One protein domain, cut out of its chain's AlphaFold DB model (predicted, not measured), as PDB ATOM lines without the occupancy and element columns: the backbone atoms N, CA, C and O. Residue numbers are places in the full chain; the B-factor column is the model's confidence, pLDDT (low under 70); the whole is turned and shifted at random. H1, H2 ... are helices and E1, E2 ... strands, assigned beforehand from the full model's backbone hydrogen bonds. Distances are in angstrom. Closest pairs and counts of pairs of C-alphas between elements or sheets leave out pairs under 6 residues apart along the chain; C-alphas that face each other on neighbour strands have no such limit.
ATOM      1  N   VAL A 119      83.501  72.019 118.120       95.44
ATOM      2  CA  VAL A 119      83.760  72.964 119.220       95.44
ATOM      3  C   VAL A 119      85.191  72.823 119.742       95.44
ATOM      4  O   VAL A 119      85.860  73.836 119.946       95.44
ATOM      5  N   ALA A 120      85.707  71.600 119.894       95.12
ATOM      6  CA  ALA A 120      87.092  71.371 120.305       95.12
ATOM      7  C   ALA A 120      88.097  71.987 119.313       95.12
ATOM      8  O   ALA A 120      89.010  72.703 119.727       95.12
ATOM      9  N   ILE A 121      87.897  71.785 118.004       95.69
ATOM     10  CA  ILE A 121      88.743  72.378 116.955       95.69
ATOM     11  C   ILE A 121      88.656  73.914 116.975       95.69
ATOM     12  O   ILE A 121      89.685  74.580 116.861       95.69
ATOM     13  N   ALA A 122      87.463  74.486 117.172       97.12
ATOM     14  CA  ALA A 122      87.271  75.934 117.268       97.12
ATOM     15  C   ALA A 122      87.966  76.553 118.498       97.12
ATOM     16  O   ALA A 122      88.573  77.618 118.396       97.12
ATOM     17  N   LEU A 123      87.930  75.885 119.656       97.00
ATOM     18  CA  LEU A 123      88.628  76.353 120.858       97.00
ATOM     19  C   LEU A 123      90.153  76.243 120.714       97.00
ATOM     20  O   LEU A 123      90.875  77.160 121.111       97.00
ATOM     21  N   ILE A 124      90.649  75.159 120.109       97.62
ATOM     22  CA  ILE A 124      92.083  74.973 119.851       97.62
ATOM     23  C   ILE A 124      92.595  76.019 118.853       97.62
ATOM     24  O   ILE A 124      93.654  76.601 119.089       97.62
ATOM     25  N   SER A 125      91.859  76.315 117.775       97.44
ATOM     26  CA  SER A 125      92.297  77.301 116.775       97.44
ATOM     27  C   SER A 125      92.372  78.720 117.351       97.44
ATOM     28  O   SER A 125      93.389  79.392 117.169       97.44
ATOM     29  N   VAL A 126      91.370  79.145 118.131       97.19
ATOM     30  CA  VAL A 126      91.400  80.427 118.863       97.19
ATOM     31  C   VAL A 126      92.566  80.467 119.860       97.19
ATOM     32  O   VAL A 126      93.281  81.469 119.928       97.19
ATOM     33  N   GLY A 127      92.815  79.368 120.583       98.00
ATOM     34  CA  GLY A 127      93.947  79.252 121.506       98.00
ATOM     35  C   GLY A 127      95.310  79.414 120.819       98.00
ATOM     36  O   GLY A 127      96.148  80.184 121.289       98.00
ATOM     37  N   VAL A 128      95.521  78.748 119.678       98.06
ATOM     38  CA  VAL A 128      96.769  78.844 118.900       98.06
ATOM     39  C   VAL A 128      96.995  80.266 118.380       98.06
ATOM     40  O   VAL A 128      98.097  80.792 118.531       98.06
ATOM     41  N   VAL A 129      95.965  80.923 117.834       97.50
ATOM     42  CA  VAL A 129      96.070  82.319 117.362       97.50
ATOM     43  C   VAL A 129      96.443  83.265 118.509       97.50
ATOM     44  O   VAL A 129      97.326  84.107 118.340       97.50
ATOM     45  N   GLY A 130      95.841  83.090 119.691       97.50
ATOM     46  CA  GLY A 130      96.180  83.872 120.884       97.50
ATOM     47  C   GLY A 130      97.642  83.711 121.322       97.50
ATOM     48  O   GLY A 130      98.300  84.701 121.640       97.50
ATOM     49  N   ILE A 131      98.178  82.486 121.281       97.25
ATOM     50  CA  ILE A 131      99.585  82.210 121.623       97.25
ATOM     51  C   ILE A 131     100.540  82.861 120.612       97.25
ATOM     52  O   ILE A 131     101.497  83.518 121.020       97.25
ATOM     53  N   VAL A 132     100.273  82.732 119.307       97.62
ATOM     54  CA  VAL A 132     101.118  83.325 118.250       97.62
ATOM     55  C   VAL A 132     101.138  84.854 118.352       97.62
ATOM     56  O   VAL A 132     102.214  85.454 118.312       97.62
ATOM     57  N   ALA A 133      99.979  85.485 118.565       95.06
ATOM     58  CA  ALA A 133      99.896  86.928 118.802       95.06
ATOM     59  C   ALA A 133     100.662  87.355 120.072       95.06
ATOM     60  O   ALA A 133     101.366  88.368 120.064       95.06
ATOM     61  N   GLY A 134     100.583  86.555 121.142       95.69
ATOM     62  CA  GLY A 134     101.340  86.769 122.375       95.69
ATOM     63  C   GLY A 134     102.855  86.762 122.148       95.69
ATOM     64  O   GLY A 134     103.532  87.710 122.549       95.69
ATOM     65  N   ILE A 135     103.380  85.752 121.447       97.12
ATOM     66  CA  ILE A 135     104.817  85.632 121.137       97.12
ATOM     67  C   ILE A 135     105.300  86.821 120.295       97.12
ATOM     68  O   ILE A 135     106.268  87.478 120.677       97.12
ATOM     69  N   ALA A 136     104.585  87.176 119.222       94.56
ATOM     70  CA  ALA A 136     104.946  88.315 118.370       94.56
ATOM     71  C   ALA A 136     104.989  89.651 119.146       94.56
ATOM     72  O   ALA A 136     105.850  90.502 118.905       94.56
ATOM     73  N   SER A 137     104.092  89.832 120.126       94.12
ATOM     74  CA  SER A 137     104.109  91.007 121.007       94.12
ATOM     75  C   SER A 137     105.321  91.021 121.954       94.12
ATOM     76  O   SER A 137     105.932  92.074 122.168       94.12
ATOM     77  N   ALA A 138     105.718  89.850 122.465       93.94
ATOM     78  CA  ALA A 138     106.867  89.692 123.349       93.94
ATOM     79  C   ALA A 138     108.194  89.952 122.615       93.94
ATOM     80  O   ALA A 138     109.053  90.649 123.154       93.94
ATOM     81  N   GLU A 139     108.341  89.483 121.372       95.56
ATOM     82  CA  GLU A 139     109.521  89.755 120.536       95.56
ATOM     83  C   GLU A 139     109.701  91.257 120.265       95.56
ATOM     84  O   GLU A 139     110.793  91.801 120.460       95.56
ATOM     85  N   ARG A 140     108.618  91.966 119.906       94.00
ATOM     86  CA  ARG A 140     108.653  93.427 119.696       94.00
ATOM     87  C   ARG A 140     109.034  94.180 120.976       94.00
ATOM     88  O   ARG A 140     109.800  95.144 120.911       94.00
ATOM     89  N   SER A 141     108.542  93.735 122.135       93.94
ATOM     90  CA  SER A 141     108.921  94.295 123.441       93.94
ATOM     91  C   SER A 141     110.393  94.022 123.784       93.94
ATOM     92  O   SER A 141     111.112  94.928 124.214       93.94
ATOM     93  N   ALA A 142     110.883  92.805 123.527       94.50
ATOM     94  CA  ALA A 142     112.274  92.431 123.761       94.50
ATOM     95  C   ALA A 142     113.250  93.274 122.923       94.50
ATOM     96  O   ALA A 142     114.225  93.786 123.476       94.50
ATOM     97  N   GLY A 143     112.965  93.491 121.633       91.94
ATOM     98  CA  GLY A 143     113.781  94.354 120.768       91.94
ATOM     99  C   GLY A 143     113.871  95.800 121.276       91.94
ATOM    100  O   GLY A 143     114.960  96.362 121.371       91.94
ATOM    101  N   ILE A 144     112.740  96.368 121.710       91.88
ATOM    102  CA  ILE A 144     112.662  97.703 122.331       91.88
ATOM    103  C   ILE A 144     113.562  97.819 123.573       91.88
ATOM    104  O   ILE A 144     114.273  98.815 123.735       91.88
ATOM    105  N   ASN A 145     113.553  96.800 124.435       93.62
ATOM    106  CA  ASN A 145     114.361  96.780 125.655       93.62
ATOM    107  C   ASN A 145     115.858  96.594 125.344       93.62
ATOM    108  O   ASN A 145     116.700  97.216 125.990       93.62
ATOM    109  N   GLN A 146     116.199  95.797 124.325       92.31
ATOM    110  CA  GLN A 146     117.579  95.633 123.856       92.31
ATOM    111  C   GLN A 146     118.147  96.935 123.267       92.31
ATOM    112  O   GLN A 146     119.272  97.306 123.602       92.31
ATOM    113  N   GLU A 147     117.382  97.662 122.443       90.06
ATOM    114  CA  GLU A 147     117.795  98.977 121.921       90.06
ATOM    115  C   GLU A 147     118.060  99.987 123.048       90.06
ATOM    116  O   GLU A 147     119.054 100.715 123.011       90.06
ATOM    117  N   GLN A 148     117.202 100.018 124.073       92.75
ATOM    118  CA  GLN A 148     117.392 100.898 125.226       92.75
ATOM    119  C   GLN A 148     118.632 100.513 126.049       92.75
ATOM    120  O   GLN A 148     119.450 101.383 126.353       92.75
ATOM    121  N   ALA A 149     118.827  99.225 126.345       92.50
ATOM    122  CA  ALA A 149     120.002  98.743 127.077       92.50
ATOM    123  C   ALA A 149     121.324  99.050 126.344       92.50
ATOM    124  O   ALA A 149     122.320  99.402 126.984       92.50
ATOM    125  N   LYS A 150     121.331  98.980 125.004       91.00
ATOM    126  CA  LYS A 150     122.462  99.413 124.163       91.00
ATOM    127  C   LYS A 150     122.735 100.910 124.326       91.00
ATOM    128  O   LYS A 150     123.855 101.279 124.677       91.00
ATOM    129  N   LEU A 151     121.718 101.764 124.162       92.44
ATOM    130  CA  LEU A 151     121.854 103.219 124.336       92.44
ATOM    131  C   LEU A 151     122.371 103.595 125.732       92.44
ATOM    132  O   LEU A 151     123.275 104.422 125.845       92.44
ATOM    133  N   GLU A 152     121.849 102.975 126.790       93.31
ATOM    134  CA  GLU A 152     122.299 103.212 128.168       93.31
ATOM    135  C   GLU A 152     123.748 102.760 128.400       93.31
ATOM    136  O   GLU A 152     124.515 103.468 129.063       93.31
ATOM    137  N   THR A 153     124.153 101.628 127.813       91.81
ATOM    138  CA  THR A 153     125.525 101.102 127.901       91.81
ATOM    139  C   THR A 153     126.516 102.004 127.167       91.81
ATOM    140  O   THR A 153     127.515 102.416 127.760       91.81
ATOM    141  N   SER A 154     126.227 102.392 125.921       89.19
ATOM    142  CA  SER A 154     127.083 103.306 125.154       89.19
ATOM    143  C   SER A 154     127.127 104.705 125.774       89.19
ATOM    144  O   SER A 154     128.198 105.301 125.866       89.19
ATOM    145  N   MET A 155     126.003 105.214 126.296       92.00
ATOM    146  CA  MET A 155     125.978 106.478 127.039       92.00
ATOM    147  C   MET A 155     126.811 106.389 128.323       92.00
ATOM    148  O   MET A 155     127.483 107.354 128.687       92.00
ATOM    149  N   ARG A 156     126.820 105.245 129.021       91.00
ATOM    150  CA  ARG A 156     127.700 105.039 130.178       91.00
ATOM    151  C   ARG A 156     129.173 105.049 129.769       91.00
ATOM    152  O   ARG A 156     129.916 105.842 130.333       91.00
ATOM    153  N   GLN A 157     129.563 104.268 128.763       87.75
ATOM    154  CA  GLN A 157     130.940 104.246 128.249       87.75
ATOM    155  C   GLN A 157     131.415 105.640 127.817       87.75
ATOM    156  O   GLN A 157     132.502 106.060 128.204       87.75
ATOM    157  N   LEU A 158     130.584 106.394 127.090       86.56
ATOM    158  CA  LEU A 158     130.895 107.764 126.677       86.56
ATOM    159  C   LEU A 158     130.964 108.736 127.873       86.56
ATOM    160  O   LEU A 158     131.811 109.626 127.889       86.56
ATOM    161  N   SER A 159     130.118 108.553 128.895       89.19
ATOM    162  CA  SER A 159     130.173 109.356 130.130       89.19
ATOM    163  C   SER A 159     131.448 109.096 130.923       89.19
ATOM    164  O   SER A 159     132.087 110.040 131.379       89.19
ATOM    165  N   ASP A 160     131.807 107.824 131.093       87.50
ATOM    166  CA  ASP A 160     132.993 107.394 131.832       87.50
ATOM    167  C   ASP A 160     134.266 107.802 131.066       87.50
ATOM    168  O   ASP A 160     135.233 108.257 131.676       87.50
ATOM    169  N   PHE A 161     134.224 107.778 129.727       83.38
ATOM    170  CA  PHE A 161     135.256 108.348 128.866       83.38
ATOM    171  C   PHE A 161     135.426 109.865 129.079       83.38
ATOM    172  O   PHE A 161     136.524 110.309 129.408       83.38
ATOM    173  N   VAL A 162     134.362 110.671 128.959       86.50
ATOM    174  CA  VAL A 162     134.453 112.132 129.167       86.50
ATOM    175  C   VAL A 162     134.931 112.458 130.587       86.50
ATOM    176  O   VAL A 162     135.802 113.313 130.766       86.50
ATOM    177  N   ARG A 163     134.438 111.730 131.597       87.06
ATOM    178  CA  ARG A 163     134.862 111.876 133.001       87.06
ATOM    179  C   ARG A 163     136.288 111.438 133.274       87.06
ATOM    180  O   ARG A 163     136.818 111.875 134.289       87.06
ATOM    181  N   SER A 164     136.899 110.603 132.431       83.88
ATOM    182  CA  SER A 164     138.258 110.108 132.665       83.88
ATOM    183  C   SER A 164     139.236 111.277 132.817       83.88
ATOM    184  O   SER A 164     139.586 111.992 131.873       83.88
ATOM    185  N   GLN A 165     139.621 111.539 134.060       71.69
ATOM    186  CA  GLN A 165     140.656 112.498 134.395       71.69
ATOM    187  C   GLN A 165     141.975 111.763 134.293       71.69
ATOM    188  O   GLN A 165     142.142 110.706 134.904       71.69
ATOM    189  N   CYS A 166     142.900 112.330 133.531       70.75
ATOM    190  CA  CYS A 166     144.288 112.049 133.794       70.75
ATOM    191  C   CYS A 166     144.915 113.198 134.560       70.75
ATOM    192  O   CYS A 166     144.791 114.351 134.172       70.75
ATOM    193  N   TRP A 167     145.641 112.819 135.603       54.91
ATOM    194  CA  TRP A 167     146.405 113.692 136.474       54.91
ATOM    195  C   TRP A 167     147.707 114.228 135.845       54.91
ATOM    196  O   TRP A 167     148.268 115.200 136.335       54.91
ATOM    197  N   GLN A 168     148.225 113.597 134.782       59.03
ATOM    198  CA  GLN A 168     149.482 113.981 134.127       59.03
ATOM    199  C   GLN A 168     149.494 113.658 132.626       59.03
ATOM    200  O   GLN A 168     149.432 112.500 132.219       59.03
ATOM    201  N   SER A 169     149.702 114.679 131.792       60.94
ATOM    202  CA  SER A 169     149.887 114.534 130.337       60.94
ATOM    203  C   SER A 169     151.144 113.746 129.934       60.94
ATOM    204  O   SER A 169     151.264 113.333 128.784       60.94
ATOM    205  N   SER A 170     152.072 113.522 130.870       70.06
ATOM    206  CA  SER A 170     153.285 112.718 130.689       70.06
ATOM    207  C   SER A 170     153.068 111.205 130.801       70.06
ATOM    208  O   SER A 170     153.966 110.449 130.434       70.06
ATOM    209  N   ASP A 171     151.922 110.740 131.307       68.06
ATOM    210  CA  ASP A 171     151.622 109.308 131.361       68.06
ATOM    211  C   ASP A 171     151.114 108.826 129.980       68.06
ATOM    212  O   ASP A 171     150.126 109.355 129.463       68.06
ATOM    213  N   PRO A 172     151.739 107.818 129.341       69.81
ATOM    214  CA  PRO A 172     151.301 107.323 128.034       69.81
ATOM    215  C   PRO A 172     149.908 106.669 128.054       69.81
ATOM    216  O   PRO A 172     149.257 106.605 127.009       69.81
ATOM    217  N   SER A 173     149.403 106.228 129.213       67.94
ATOM    218  CA  SER A 173     147.999 105.810 129.358       67.94
ATOM    219  C   SER A 173     147.022 106.988 129.213       67.94
ATOM    220  O   SER A 173     145.868 106.798 128.825       67.94
ATOM    221  N   CYS A 174     147.513 108.212 129.416       68.56
ATOM    222  CA  CYS A 174     146.764 109.462 129.402       68.56
ATOM    223  C   CYS A 174     146.837 110.264 128.108       68.56
ATOM    224  O   CYS A 174     146.076 111.215 127.944       68.56
ATOM    225  N   ALA A 175     147.605 109.802 127.119       64.94
ATOM    226  CA  ALA A 175     147.360 110.165 125.720       64.94
ATOM    227  C   ALA A 175     145.911 109.835 125.285       64.94
ATOM    228  O   ALA A 175     145.443 110.311 124.254       64.94
ATOM    229  N   ARG A 176     145.201 109.023 126.088       68.94
ATOM    230  CA  ARG A 176     143.782 108.686 125.959       68.94
ATOM    231  C   ARG A 176     142.830 109.541 126.833       68.94
ATOM    232  O   ARG A 176     141.675 109.186 127.053       68.94
ATOM    233  N   SER A 177     143.333 110.655 127.363       78.69
ATOM    234  CA  SER A 177     142.602 111.739 128.031       78.69
ATOM    235  C   SER A 177     141.711 112.567 127.085       78.69
ATOM    236  O   SER A 177     142.247 113.155 126.147       78.69
ATOM    237  N   LEU A 178     140.405 112.742 127.344       85.19
ATOM    238  CA  LEU A 178     139.770 114.005 126.942       85.19
ATOM    239  C   LEU A 178     140.210 115.078 127.935       85.19
ATOM    240  O   LEU A 178     139.886 114.976 129.119       85.19
ATOM    241  N   LEU A 179     140.933 116.093 127.477       86.50
ATOM    242  CA  LEU A 179     141.355 117.189 128.344       86.50
ATOM    243  C   LEU A 179     140.192 118.153 128.616       86.50
ATOM    244  O   LEU A 179     139.269 118.304 127.813       86.50
ATOM    245  N   TYR A 180     140.232 118.800 129.775       87.62
ATOM    246  CA  TYR A 180     139.464 120.019 129.989       87.62
ATOM    247  C   TYR A 180     140.015 121.114 129.054       87.62
ATOM    248  O   TYR A 180     141.218 121.175 128.798       87.62
ATOM    249  N   GLN A 181     139.127 121.930 128.489       88.12
ATOM    250  CA  GLN A 181     139.485 122.977 127.533       88.12
ATOM    251  C   GLN A 181     138.859 124.275 128.034       88.12
ATOM    252  O   GLN A 181     137.644 124.400 127.941       88.12
ATOM    253  N   PRO A 182     139.624 125.224 128.589       87.69
ATOM    254  CA  PRO A 182     139.034 126.350 129.297       87.69
ATOM    255  C   PRO A 182     138.338 127.304 128.318       87.69
ATOM    256  O   PRO A 182     138.844 127.548 127.217       87.69
ATOM    257  N   CYS A 183     137.188 127.847 128.723       88.12
ATOM    258  CA  CYS A 183     136.310 128.667 127.878       88.12
ATOM    259  C   CYS A 183     135.834 127.960 126.586       88.12
ATOM    260  O   CYS A 183     135.859 128.530 125.488       88.12
ATOM    261  N   ALA A 184     135.477 126.673 126.695       88.06
ATOM    262  CA  ALA A 184     135.011 125.869 125.573       88.06
ATOM    263  C   ALA A 184     133.496 125.954 125.333       88.06
ATOM    264  O   ALA A 184     132.670 125.419 126.070       88.06
ATOM    265  N   THR A 185     133.152 126.440 124.145       86.19
ATOM    266  CA  THR A 185     131.819 126.278 123.551       86.19
ATOM    267  C   THR A 185     131.521 124.830 123.129       86.19
ATOM    268  O   THR A 185     132.423 124.005 122.925       86.19
ATOM    269  N   ALA A 186     130.241 124.530 122.885       84.75
ATOM    270  CA  ALA A 186     129.797 123.219 122.411       84.75
ATOM    271  C   ALA A 186     130.505 122.750 121.125       84.75
ATOM    272  O   ALA A 186     130.858 121.576 121.021       84.75
ATOM    273  N   SER A 187     130.767 123.649 120.167       87.88
ATOM    274  CA  SER A 187     131.433 123.307 118.902       87.88
ATOM    275  C   SER A 187     132.922 122.996 119.084       87.88
ATOM    276  O   SER A 187     133.418 122.030 118.505       87.88
ATOM    277  N   THR A 188     133.630 123.757 119.926       88.69
ATOM    278  CA  THR A 188     135.042 123.495 120.248       88.69
ATOM    279  C   THR A 188     135.209 122.151 120.951       88.69
ATOM    280  O   THR A 188     136.050 121.347 120.542       88.69
ATOM    281  N   TYR A 189     134.340 121.851 121.921       85.69
ATOM    282  CA  TYR A 189     134.381 120.582 122.642       85.69
ATOM    283  C   TYR A 189     133.960 119.402 121.755       85.69
ATOM    284  O   TYR A 189     134.584 118.343 121.795       85.69
ATOM    285  N   GLN A 190     132.963 119.582 120.878       87.25
ATOM    286  CA  GLN A 190     132.614 118.582 119.867       87.25
ATOM    287  C   GLN A 190     133.797 118.292 118.930       87.25
ATOM    288  O   GLN A 190     134.048 117.132 118.617       87.25
ATOM    289  N   GLY A 191     134.553 119.314 118.516       86.94
ATOM    290  CA  GLY A 191     135.772 119.155 117.718       86.94
ATOM    291  C   GLY A 191     136.857 118.344 118.435       86.94
ATOM    292  O   GLY A 191     137.403 117.404 117.850       86.94
ATOM    293  N   ALA A 192     137.126 118.656 119.707       85.19
ATOM    294  CA  ALA A 192     138.056 117.901 120.548       85.19
ATOM    295  C   ALA A 192     137.623 116.432 120.706       85.19
ATOM    296  O   ALA A 192     138.415 115.526 120.441       85.19
ATOM    297  N   VAL A 193     136.350 116.185 121.038       81.88
ATOM    298  CA  VAL A 193     135.792 114.831 121.175       81.88
ATOM    299  C   VAL A 193     135.815 114.075 119.839       81.88
ATOM    300  O   VAL A 193     136.245 112.930 119.818       81.88
ATOM    301  N   ASN A 194     135.438 114.690 118.712       83.81
ATOM    302  CA  ASN A 194     135.510 114.073 117.377       83.81
ATOM    303  C   ASN A 194     136.943 113.658 117.014       83.81
ATOM    304  O   ASN A 194     137.174 112.521 116.610       83.81
ATOM    305  N   SER A 195     137.903 114.576 117.172       82.69
ATOM    306  CA  SER A 195     139.316 114.322 116.850       82.69
ATOM    307  C   SER A 195     139.878 113.195 117.706       82.69
ATOM    308  O   SER A 195     140.632 112.351 117.232       82.69
ATOM    309  N   TYR A 196     139.470 113.159 118.971       76.56
ATOM    310  CA  TYR A 196     139.899 112.161 119.926       76.56
ATOM    311  C   TYR A 196     139.230 110.784 119.693       76.56
ATOM    312  O   TYR A 196     139.903 109.756 119.686       76.56
ATOM    313  N   LEU A 197     137.920 110.722 119.434       74.56
ATOM    314  CA  LEU A 197     137.216 109.462 119.139       74.56
ATOM    315  C   LEU A 197     137.520 108.927 117.723       74.56
ATOM    316  O   LEU A 197     137.108 107.821 117.391       74.56
ATOM    317  N   ALA A 198     138.289 109.660 116.911       71.94
ATOM    318  CA  ALA A 198     138.959 109.122 115.727       71.94
ATOM    319  C   ALA A 198     140.277 108.381 116.059       71.94
ATOM    320  O   ALA A 198     140.713 107.548 115.264       71.94
ATOM    321  N   THR A 199     140.915 108.650 117.211       69.62
ATOM    322  CA  THR A 199     142.148 107.957 117.651       69.62
ATOM    323  C   THR A 199     141.856 106.768 118.564       69.62
ATOM    324  O   THR A 199     142.498 105.722 118.429       69.62
ATOM    325  N   LEU A 200     140.840 106.857 119.431       63.62
ATOM    326  CA  LEU A 200     140.204 105.652 119.957       63.62
ATOM    327  C   LEU A 200     139.371 105.011 118.851       63.62
ATOM    328  O   LEU A 200     138.245 105.414 118.594       63.62
ATOM    329  N   GLN A 201     139.861 103.913 118.290       59.41
ATOM    330  CA  GLN A 201     138.960 102.909 117.732       59.41
ATOM    331  C   GLN A 201     138.134 102.336 118.898       59.41
ATOM    332  O   GLN A 201     138.584 101.397 119.557       59.41
ATOM    333  N   LEU A 202     136.971 102.928 119.219       59.38
ATOM    334  CA  LEU A 202     136.117 102.433 120.307       59.38
ATOM    335  C   LEU A 202     135.531 101.072 119.941       59.38
ATOM    336  O   LEU A 202     134.440 100.956 119.382       59.38
ATOM    337  N   THR A 203     136.248 100.035 120.355       54.72
ATOM    338  CA  THR A 203     135.788  98.657 120.476       54.72
ATOM    339  C   THR A 203     134.679  98.570 121.532       54.72
ATOM    340  O   THR A 203     134.899  98.158 122.667       54.72
ATOM    341  N   GLY A 204     133.473  99.010 121.162       53.41
ATOM    342  CA  GLY A 204     132.302  99.021 122.046       53.41
ATOM    343  C   GLY A 204     131.155  99.951 121.635       53.41
ATOM    344  O   GLY A 204     130.046  99.772 122.133       53.41
ATOM    345  N   VAL A 205     131.367 100.904 120.718       62.06
ATOM    346  CA  VAL A 205     130.239 101.640 120.118       62.06
ATOM    347  C   VAL A 205     129.616 100.751 119.046       62.06
ATOM    348  O   VAL A 205     130.197 100.551 117.982       62.06
ATOM    349  N   ASP A 206     128.445 100.191 119.356       66.88
ATOM    350  CA  ASP A 206     127.686  99.330 118.446       66.88
ATOM    351  C   ASP A 206     127.464 100.004 117.083       66.88
ATOM    352  O   ASP A 206     127.051 101.165 116.994       66.88
ATOM    353  N   ALA A 207     127.683  99.245 116.006       68.56
ATOM    354  CA  ALA A 207     127.426  99.708 114.648       68.56
ATOM    355  C   ALA A 207     125.954 100.136 114.490       68.56
ATOM    356  O   ALA A 207     125.037  99.382 114.815       68.56
ATOM    357  N   GLY A 208     125.734 101.354 113.987       79.44
ATOM    358  CA  GLY A 208     124.405 101.970 113.881       79.44
ATOM    359  C   GLY A 208     124.041 102.929 115.023       79.44
ATOM    360  O   GLY A 208     122.972 103.538 114.971       79.44
ATOM    361  N   LEU A 209     124.914 103.112 116.019       85.75
ATOM    362  CA  LEU A 209     124.820 104.226 116.964       85.75
ATOM    363  C   LEU A 209     125.643 105.429 116.490       85.75
ATOM    364  O   LEU A 209     126.748 105.302 115.967       85.75
ATOM    365  N   SER A 210     125.095 106.614 116.727       88.81
ATOM    366  CA  SER A 210     125.742 107.914 116.549       88.81
ATOM    367  C   SER A 210     125.761 108.650 117.887       88.81
ATOM    368  O   SER A 210     124.971 108.345 118.782       88.81
ATOM    369  N   TRP A 211     126.658 109.613 118.056       87.19
ATOM    370  CA  TRP A 211     126.743 110.415 119.274       87.19
ATOM    371  C   TRP A 211     127.120 111.857 118.925       87.19
ATOM    372  O   TRP A 211     127.742 112.113 117.895       87.19
ATOM    373  N   THR A 212     126.719 112.805 119.770       89.75
ATOM    374  CA  THR A 212     127.039 114.230 119.624       89.75
ATOM    375  C   THR A 212     127.209 114.902 120.987       89.75
ATOM    376  O   THR A 212     126.668 114.455 122.001       89.75
ATOM    377  N   VAL A 213     127.943 116.016 121.006       90.56
ATOM    378  CA  VAL A 213     127.877 116.996 122.096       90.56
ATOM    379  C   VAL A 213     126.739 117.955 121.750       90.56
ATOM    380  O   VAL A 213     126.788 118.620 120.719       90.56
ATOM    381  N   ALA A 214     125.682 117.973 122.558       89.44
ATOM    382  CA  ALA A 214     124.481 118.771 122.309       89.44
ATOM    383  C   ALA A 214     124.573 120.178 122.916       89.44
ATOM    384  O   ALA A 214     124.024 121.121 122.354       89.44
ATOM    385  N   ASN A 215     125.255 120.314 124.055       89.19
ATOM    386  CA  ASN A 215     125.551 121.597 124.684       89.19
ATOM    387  C   ASN A 215     126.805 121.482 125.562       89.19
ATOM    388  O   ASN A 215     127.089 120.400 126.082       89.19
ATOM    389  N   VAL A 216     127.507 122.594 125.767       87.88
ATOM    390  CA  VAL A 216     128.522 122.757 126.814       87.88
ATOM    391  C   VAL A 216     128.226 124.067 127.520       87.88
ATOM    392  O   VAL A 216     128.072 125.096 126.865       87.88
ATOM    393  N   ASN A 217     128.111 124.006 128.840       86.75
ATOM    394  CA  ASN A 217     127.898 125.156 129.699       86.75
ATOM    395  C   ASN A 217     129.046 125.225 130.710       86.75
ATOM    396  O   ASN A 217     129.319 124.263 131.428       86.75
ATOM    397  N   GLU A 218     129.748 126.349 130.738       80.38
ATOM    398  CA  GLU A 218     130.847 126.584 131.670       80.38
ATOM    399  C   GLU A 218     130.303 126.971 133.044       80.38
ATOM    400  O   GLU A 218     129.283 127.660 133.169       80.38
ATOM    401  N   SER A 219     131.004 126.566 134.098       75.62
ATOM    402  CA  SER A 219     130.723 127.092 135.422       75.62
ATOM    403  C   SER A 219     131.157 128.550 135.489       75.62
ATOM    404  O   SER A 219     132.346 128.851 135.474       75.62
ATOM    405  N   THR A 220     130.176 129.442 135.610       68.94
ATOM    406  CA  THR A 220     130.352 130.899 135.723       68.94
ATOM    407  C   THR A 220     130.262 131.405 137.170       68.94
ATOM    408  O   THR A 220     130.192 132.609 137.415       68.94
ATOM    409  N   SER A 221     130.236 130.499 138.154       64.12
ATOM    410  CA  SER A 221     130.073 130.832 139.571       64.12
ATOM    411  C   SER A 221     130.721 129.788 140.477       64.12
ATOM    412  O   SER A 221     130.543 128.595 140.252       64.12
ATOM    413  N   ALA A 222     131.379 130.227 141.553       59.38
ATOM    414  CA  ALA A 222     132.030 129.401 142.582       59.38
ATOM    415  C   ALA A 222     131.070 128.586 143.493       59.38
ATOM    416  O   ALA A 222     131.426 128.234 144.618       59.38
ATOM    417  N   VAL A 223     129.825 128.351 143.060       55.59
ATOM    418  CA  VAL A 223     128.738 127.749 143.865       55.59
ATOM    419  C   VAL A 223     128.301 126.379 143.311       55.59
ATOM    420  O   VAL A 223     127.296 125.813 143.742       55.59
ATOM    421  N   HIS A 224     129.040 125.783 142.371       58.12
ATOM    422  CA  HIS A 224     128.798 124.386 142.008       58.12
ATOM    423  C   HIS A 224     129.386 123.457 143.071       58.12
ATOM    424  O   HIS A 224     130.575 123.488 143.369       58.12
ATOM    425  N   THR A 225     128.560 122.553 143.598       55.09
ATOM    426  CA  THR A 225     128.921 121.628 144.692       55.09
ATOM    427  C   THR A 225     130.055 120.650 144.357       55.09
ATOM    428  O   THR A 225     130.482 119.904 145.232       55.09
ATOM    429  N   ASN A 226     130.516 120.639 143.103       54.66
ATOM    430  CA  ASN A 226     131.566 119.774 142.571       54.66
ATOM    431  C   ASN A 226     132.797 120.569 142.076       54.66
ATOM    432  O   ASN A 226     133.594 120.025 141.315       54.66
ATOM    433  N   GLN A 227     132.945 121.850 142.443       55.59
ATOM    434  CA  GLN A 227     134.122 122.647 142.079       55.59
ATOM    435  C   GLN A 227     135.360 122.297 142.916       55.59
ATOM    436  O   GLN A 227     135.255 122.224 144.142       55.59
ATOM    437  N   PRO A 228     136.544 122.157 142.288       55.38
ATOM    438  CA  PRO A 228     137.807 122.007 143.008       55.38
ATOM    439  C   PRO A 228     138.349 123.341 143.558       55.38
ATOM    440  O   PRO A 228     139.160 123.326 144.479       55.38
ATOM    441  N   SER A 229     137.907 124.490 143.025       61.50
ATOM    442  CA  SER A 229     138.416 125.822 143.378       61.50
ATOM    443  C   SER A 229     137.291 126.863 143.515       61.50
ATOM    444  O   SER A 229     136.402 126.906 142.665       61.50
ATOM    445  N   PRO A 230     137.336 127.751 144.532       65.19
ATOM    446  CA  PRO A 230     136.471 128.929 144.615       65.19
ATOM    447  C   PRO A 230     136.977 130.115 143.767       65.19
ATOM    448  O   PRO A 230     136.298 131.137 143.673       65.19
ATOM    449  N   GLN A 231     138.178 130.016 143.189       76.25
ATOM    450  CA  GLN A 231     138.766 131.027 142.309       76.25
ATOM    451  C   GLN A 231     138.584 130.628 140.843       76.25
ATOM    452  O   GLN A 231     138.710 129.453 140.498       76.25
ATOM    453  N   ALA A 232     138.326 131.618 139.986       80.94
ATOM    454  CA  ALA A 232     138.317 131.430 138.541       80.94
ATOM    455  C   ALA A 232     139.691 130.959 138.039       80.94
ATOM    456  O   ALA A 232     140.721 131.480 138.467       80.94
ATOM    457  N   VAL A 233     139.682 130.011 137.103       84.75
ATOM    458  CA  VAL A 233     140.871 129.487 136.420       84.75
ATOM    459  C   VAL A 233     141.332 130.467 135.341       84.75
ATOM    460  O   VAL A 233     142.512 130.805 135.284       84.75
ATOM    461  N   GLN A 234     140.410 130.973 134.512       88.38
ATOM    462  CA  GLN A 234     140.705 132.050 133.558       88.38
ATOM    463  C   GLN A 234     139.478 132.913 133.229       88.38
ATOM    464  O   GLN A 234     138.345 132.568 133.559       88.38
ATOM    465  N   ALA A 235     139.705 134.035 132.541       88.25
ATOM    466  CA  ALA A 235     138.646 134.857 131.959       88.25
ATOM    467  C   ALA A 235     138.376 134.453 130.498       88.25
ATOM    468  O   ALA A 235     139.308 134.334 129.704       88.25
ATOM    469  N   CYS A 236     137.102 134.308 130.136       87.25
ATOM    470  CA  CYS A 236     136.632 133.919 128.799       87.25
ATOM    471  C   CYS A 236     136.307 135.101 127.880       87.25
ATOM    472  O   CYS A 236     135.947 134.914 126.719       87.25
ATOM    473  N   GLY A 237     136.409 136.325 128.398       87.06
ATOM    474  CA  GLY A 237     136.041 137.560 127.713       87.06
ATOM    475  C   GLY A 237     135.013 138.342 128.519       87.06
ATOM    476  O   GLY A 237     134.946 138.223 129.745       87.06
ATOM    477  N   SER A 238     134.194 139.147 127.841       86.19
ATOM    478  CA  SER A 238     133.159 139.948 128.497       86.19
ATOM    479  C   SER A 238     131.886 140.028 127.663       86.19
ATOM    480  O   SER A 238     131.940 140.263 126.457       86.19
ATOM    481  N   ILE A 239     130.731 139.896 128.318       80.12
ATOM    482  CA  ILE A 239     129.403 140.040 127.712       80.12
ATOM    483  C   ILE A 239     128.729 141.242 128.374       80.12
ATOM    484  O   ILE A 239     128.595 141.291 129.593       80.12
ATOM    485  N   GLY A 240     128.352 142.256 127.587       85.44
ATOM    486  CA  GLY A 240     127.726 143.478 128.118       85.44
ATOM    487  C   GLY A 240     128.589 144.250 129.131       85.44
ATOM    488  O   GLY A 240     128.047 144.934 129.991       85.44
ATOM    489  N   GLY A 241     129.919 144.111 129.068       87.75
ATOM    490  CA  GLY A 241     130.856 144.699 130.035       87.75
ATOM    491  C   GLY A 241     131.084 143.872 131.308       87.75
ATOM    492  O   GLY A 241     131.929 144.243 132.117       87.75
ATOM    493  N   VAL A 242     130.392 142.740 131.481       85.06
ATOM    494  CA  VAL A 242     130.627 141.796 132.585       85.06
ATOM    495  C   VAL A 242     131.635 140.740 132.140       85.06
ATOM    496  O   VAL A 242     131.419 140.074 131.128       85.06
ATOM    497  N   THR A 243     132.730 140.576 132.882       86.50
ATOM    498  CA  THR A 243     133.718 139.515 132.633       86.50
ATOM    499  C   THR A 243     133.100 138.143 132.877       86.50
ATOM    500  O   THR A 243     132.600 137.873 133.968       86.50
ATOM    501  N   VAL A 244     133.159 137.277 131.868       85.50
ATOM    502  CA  VAL A 244     132.830 135.856 132.009       85.50
ATOM    503  C   VAL A 244     134.104 135.138 132.433       85.50
ATOM    504  O   VAL A 244     135.158 135.350 131.832       85.50
ATOM    505  N   SER A 245     134.010 134.303 133.458       87.31
ATOM    506  CA  SER A 245     135.140 133.562 134.013       87.31
ATOM    507  C   SER A 245     134.828 132.074 134.034       87.31
ATOM    508  O   SER A 245     133.734 131.700 134.458       87.31
ATOM    509  N   ASP A 246     135.794 131.253 133.632       86.62
ATOM    510  CA  ASP A 246     135.737 129.801 133.788       86.62
ATOM    511  C   ASP A 246     136.273 129.438 135.177       86.62
ATOM    512  O   ASP A 246     137.366 129.859 135.568       86.62
ATOM    513  N   PHE A 247     135.503 128.666 135.935       86.75
ATOM    514  CA  PHE A 247     135.862 128.198 137.273       86.75
ATOM    515  C   PHE A 247     136.323 126.729 137.286       86.75
ATOM    516  O   PHE A 247     136.167 126.034 138.293       86.75
ATOM    517  N   GLY A 248     136.878 126.232 136.176       86.44
ATOM    518  CA  GLY A 248     137.513 124.914 136.146       86.44
ATOM    519  C   GLY A 248     136.518 123.759 136.129       86.44
ATOM    520  O   GLY A 248     136.872 122.651 136.526       86.44
ATOM    521  N   VAL A 249     135.263 124.000 135.736       86.81
ATOM    522  CA  VAL A 249     134.212 122.976 135.664       86.81
ATOM    523  C   VAL A 249     133.288 123.254 134.485       86.81
ATOM    524  O   VAL A 249     132.758 124.352 134.347       86.81
ATOM    525  N   GLN A 250     133.038 122.229 133.674       87.12
ATOM    526  CA  GLN A 250     132.181 122.273 132.493       87.12
ATOM    527  C   GLN A 250     131.081 121.217 132.567       87.12
ATOM    528  O   GLN A 250     131.333 120.039 132.844       87.12
ATOM    529  N   GLU A 251     129.858 121.650 132.287       89.50
ATOM    530  CA  GLU A 251     128.671 120.824 132.127       89.50
ATOM    531  C   GLU A 251     128.498 120.467 130.647       89.50
ATOM    532  O   GLU A 251     128.150 121.305 129.816       89.50
ATOM    533  N   ILE A 252     128.740 119.209 130.297       90.12
ATOM    534  CA  ILE A 252     128.715 118.713 128.922       90.12
ATOM    535  C   ILE A 252     127.458 117.864 128.747       90.12
ATOM    536  O   ILE A 252     127.327 116.784 129.330       90.12
ATOM    537  N   THR A 253     126.521 118.328 127.923       93.94
ATOM    538  CA  THR A 253     125.357 117.527 127.529       93.94
ATOM    539  C   THR A 253     125.728 116.661 126.338       93.94
ATOM    540  O   THR A 253     125.885 117.146 125.217       93.94
ATOM    541  N   LEU A 254     125.843 115.363 126.577       92.31
ATOM    542  CA  LEU A 254     126.111 114.356 125.559       92.31
ATOM    543  C   LEU A 254     124.792 113.740 125.086       92.31
ATOM    544  O   LEU A 254     123.872 113.557 125.888       92.31
ATOM    545  N   ARG A 255     124.711 113.367 123.809       93.94
ATOM    546  CA  ARG A 255     123.603 112.589 123.240       93.94
ATOM    547  C   ARG A 255     124.146 111.377 122.489       93.94
ATOM    548  O   ARG A 255     125.112 111.498 121.746       93.94
ATOM    549  N   VAL A 256     123.492 110.230 122.651       92.38
ATOM    550  CA  VAL A 256     123.682 109.018 121.840       92.38
ATOM    551  C   VAL A 256     122.358 108.708 121.144       92.38
ATOM    552  O   VAL A 256     121.309 108.738 121.788       92.38
ATOM    553  N   SER A 257     122.392 108.419 119.846       93.75
ATOM    554  CA  SER A 257     121.213 108.217 118.998       93.75
ATOM    555  C   SER A 257     121.355 106.969 118.128       93.75
ATOM    556  O   SER A 257     122.368 106.793 117.449       93.75
ATOM    557  N   SER A 258     120.314 106.141 118.099       91.81
ATOM    558  CA  SER A 258     120.072 105.133 117.061       91.81
ATOM    559  C   SER A 258     119.146 105.706 115.979       91.81
ATOM    560  O   SER A 258     118.660 106.831 116.093       91.81
ATOM    561  N   THR A 259     118.815 104.911 114.960       90.38
ATOM    562  CA  THR A 259     117.837 105.267 113.914       90.38
ATOM    563  C   THR A 259     116.441 105.623 114.452       90.38
ATOM    564  O   THR A 259     115.673 106.271 113.749       90.38
ATOM    565  N   ARG A 260     116.077 105.177 115.665       92.06
ATOM    566  CA  ARG A 260     114.709 105.303 116.215       92.06
ATOM    567  C   ARG A 260     114.622 106.041 117.549       92.06
ATOM    568  O   ARG A 260     113.526 106.405 117.966       92.06
ATOM    569  N   ARG A 261     115.733 106.191 118.273       92.19
ATOM    570  CA  ARG A 261     115.749 106.634 119.677       92.19
ATOM    571  C   ARG A 261     116.997 107.451 119.968       92.19
ATOM    572  O   ARG A 261     118.044 107.208 119.381       92.19
ATOM    573  N   SER A 262     116.912 108.371 120.925       94.94
ATOM    574  CA  SER A 262     118.095 109.037 121.476       94.94
ATOM    575  C   SER A 262     118.026 109.127 122.995       94.94
ATOM    576  O   SER A 262     116.945 109.224 123.574       94.94
ATOM    577  N   LEU A 263     119.194 109.093 123.626       95.75
ATOM    578  CA  LEU A 263     119.398 109.274 125.055       95.75
ATOM    579  C   LEU A 263     120.362 110.446 125.241       95.75
ATOM    580  O   LEU A 263     121.401 110.494 124.587       95.75
ATOM    581  N   ALA A 264     120.023 111.386 126.120       95.88
ATOM    582  CA  ALA A 264     120.896 112.496 126.484       95.88
ATOM    583  C   ALA A 264     121.266 112.424 127.969       95.88
ATOM    584  O   ALA A 264     120.456 112.001 128.798       95.88
ATOM    585  N   ARG A 265     122.489 112.834 128.310       94.81
ATOM    586  CA  ARG A 265     122.989 112.863 129.687       94.81
ATOM    587  C   ARG A 265     123.963 114.016 129.886       94.81
ATOM    588  O   ARG A 265     124.862 114.227 129.078       94.81
ATOM    589  N   VAL A 266     123.810 114.697 131.017       92.88
ATOM    590  CA  VAL A 266     124.771 115.676 131.525       92.88
ATOM    591  C   VAL A 266     125.960 114.965 132.171       92.88
ATOM    592  O   VAL A 266     125.800 114.079 133.020       92.88
ATOM    593  N   VAL A 267     127.161 115.374 131.780       91.69
ATOM    594  CA  VAL A 267     128.436 114.890 132.302       91.69
ATOM    595  C   VAL A 267     129.301 116.087 132.667       91.69
ATOM    596  O   VAL A 267     129.396 117.039 131.910       91.69
ATOM    597  N   TRP A 268     129.938 116.031 133.833       89.38
ATOM    598  CA  TRP A 268     130.798 117.101 134.323       89.38
ATOM    599  C   TRP A 268     132.261 116.773 134.034       89.38
ATOM    600  O   TRP A 268     132.690 115.641 134.285       89.38
ATOM    601  N   LYS A 269     133.012 117.758 133.540       87.62
ATOM    602  CA  LYS A 269     134.475 117.734 133.449       87.62
ATOM    603  C   LYS A 269     135.037 118.825 134.348       87.62
ATOM    604  O   LYS A 269     134.515 119.932 134.324       87.62
ATOM    605  N   ALA A 270     136.079 118.522 135.111       86.50
ATOM    606  CA  ALA A 270     136.818 119.520 135.874       86.50
ATOM    607  C   ALA A 270     138.255 119.651 135.359       86.50
ATOM    608  O   ALA A 270     138.805 118.683 134.825       86.50
ATOM    609  N   ASP A 271     138.816 120.840 135.552       82.81
ATOM    610  CA  ASP A 271     140.240 121.144 135.464       82.81
ATOM    611  C   ASP A 271     140.958 120.532 136.675       82.81
ATOM    612  O   ASP A 271     140.544 120.755 137.819       82.81
TER     613      ASP A 271
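Overview. This is residues 119 to 271 of the 272 residues of the protein "Prepilin-type N-terminal cleavage/methylation domain-containing protein" of Chloroflexi bacterium (UniProt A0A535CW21). One long helix, H1, sticks out with residues 119 to 143 as a free arm, while its residues 148 to 163 pack with the short helix H2 on one face of a three-stranded sheet: two layers, helices over a sheet. The hairpin of E2 and E3 makes a small flap at the end of the body away from the arm. The printed part has 153 residues, with two named helices and five named strands in the order H1 H2 E1 E2 E3 E4 E5, of mixed class; the sheets E1 - E4 - E5 and E2 - E3 are antiparallel. The whole is extended, its length made by the arm, with a radius of gyration of the C-alphas of 23.3 A and spans of 85 by 39 by 25 A.

Along the chain. H1, residues 119 to 163, runs 65.7 A from C-alpha 119 at (83.760, 72.964, 119.220). H2 is residues 186 to 197, 16.0 A. E1 is residues 210 to 218, 24.6 A; E2 234 to 239; E3 242 to 246; E4 249 to 257, 25.8 A; E5 262 to 270, 25.8 A, ending at (136.818, 119.520, 135.874).

Arrangement. In the strongly twisted sheet, inner strand E4 pairs with E1 (N 212 and O 255, 2.9 A) and, as a hairpin, with E5 (N 252 and O 267, 2.8 A). H1 is on it at a height of 13.7 A, over E4 and E5; its closest C-alphas to E5 are Arg 163 and Lys 269, 5.9 A. H2 is on it at 9.4 A, over E1, with C-alphas of Ala 186 and Val 216 closest at 4.6 A. E2 and E3 pair through N 236 and O 244, 2.8 A, and E3 runs on into E4 at 70 degrees. In H1 and H2 every O i to N i+4 pair is within hydrogen-bond range.

Size, cuts and confidence. The C-alphas of Val 119 and Gly 241 are farthest apart, 86.5 A. The printed part has no cut. The links H1 to H2, H2 to E1 and E1 to E2 are long. Mean pLDDT of the printed part is 83.7, under 70 at residues 167 to 169, 171 to 176, 199 to 207 and 220 to 230.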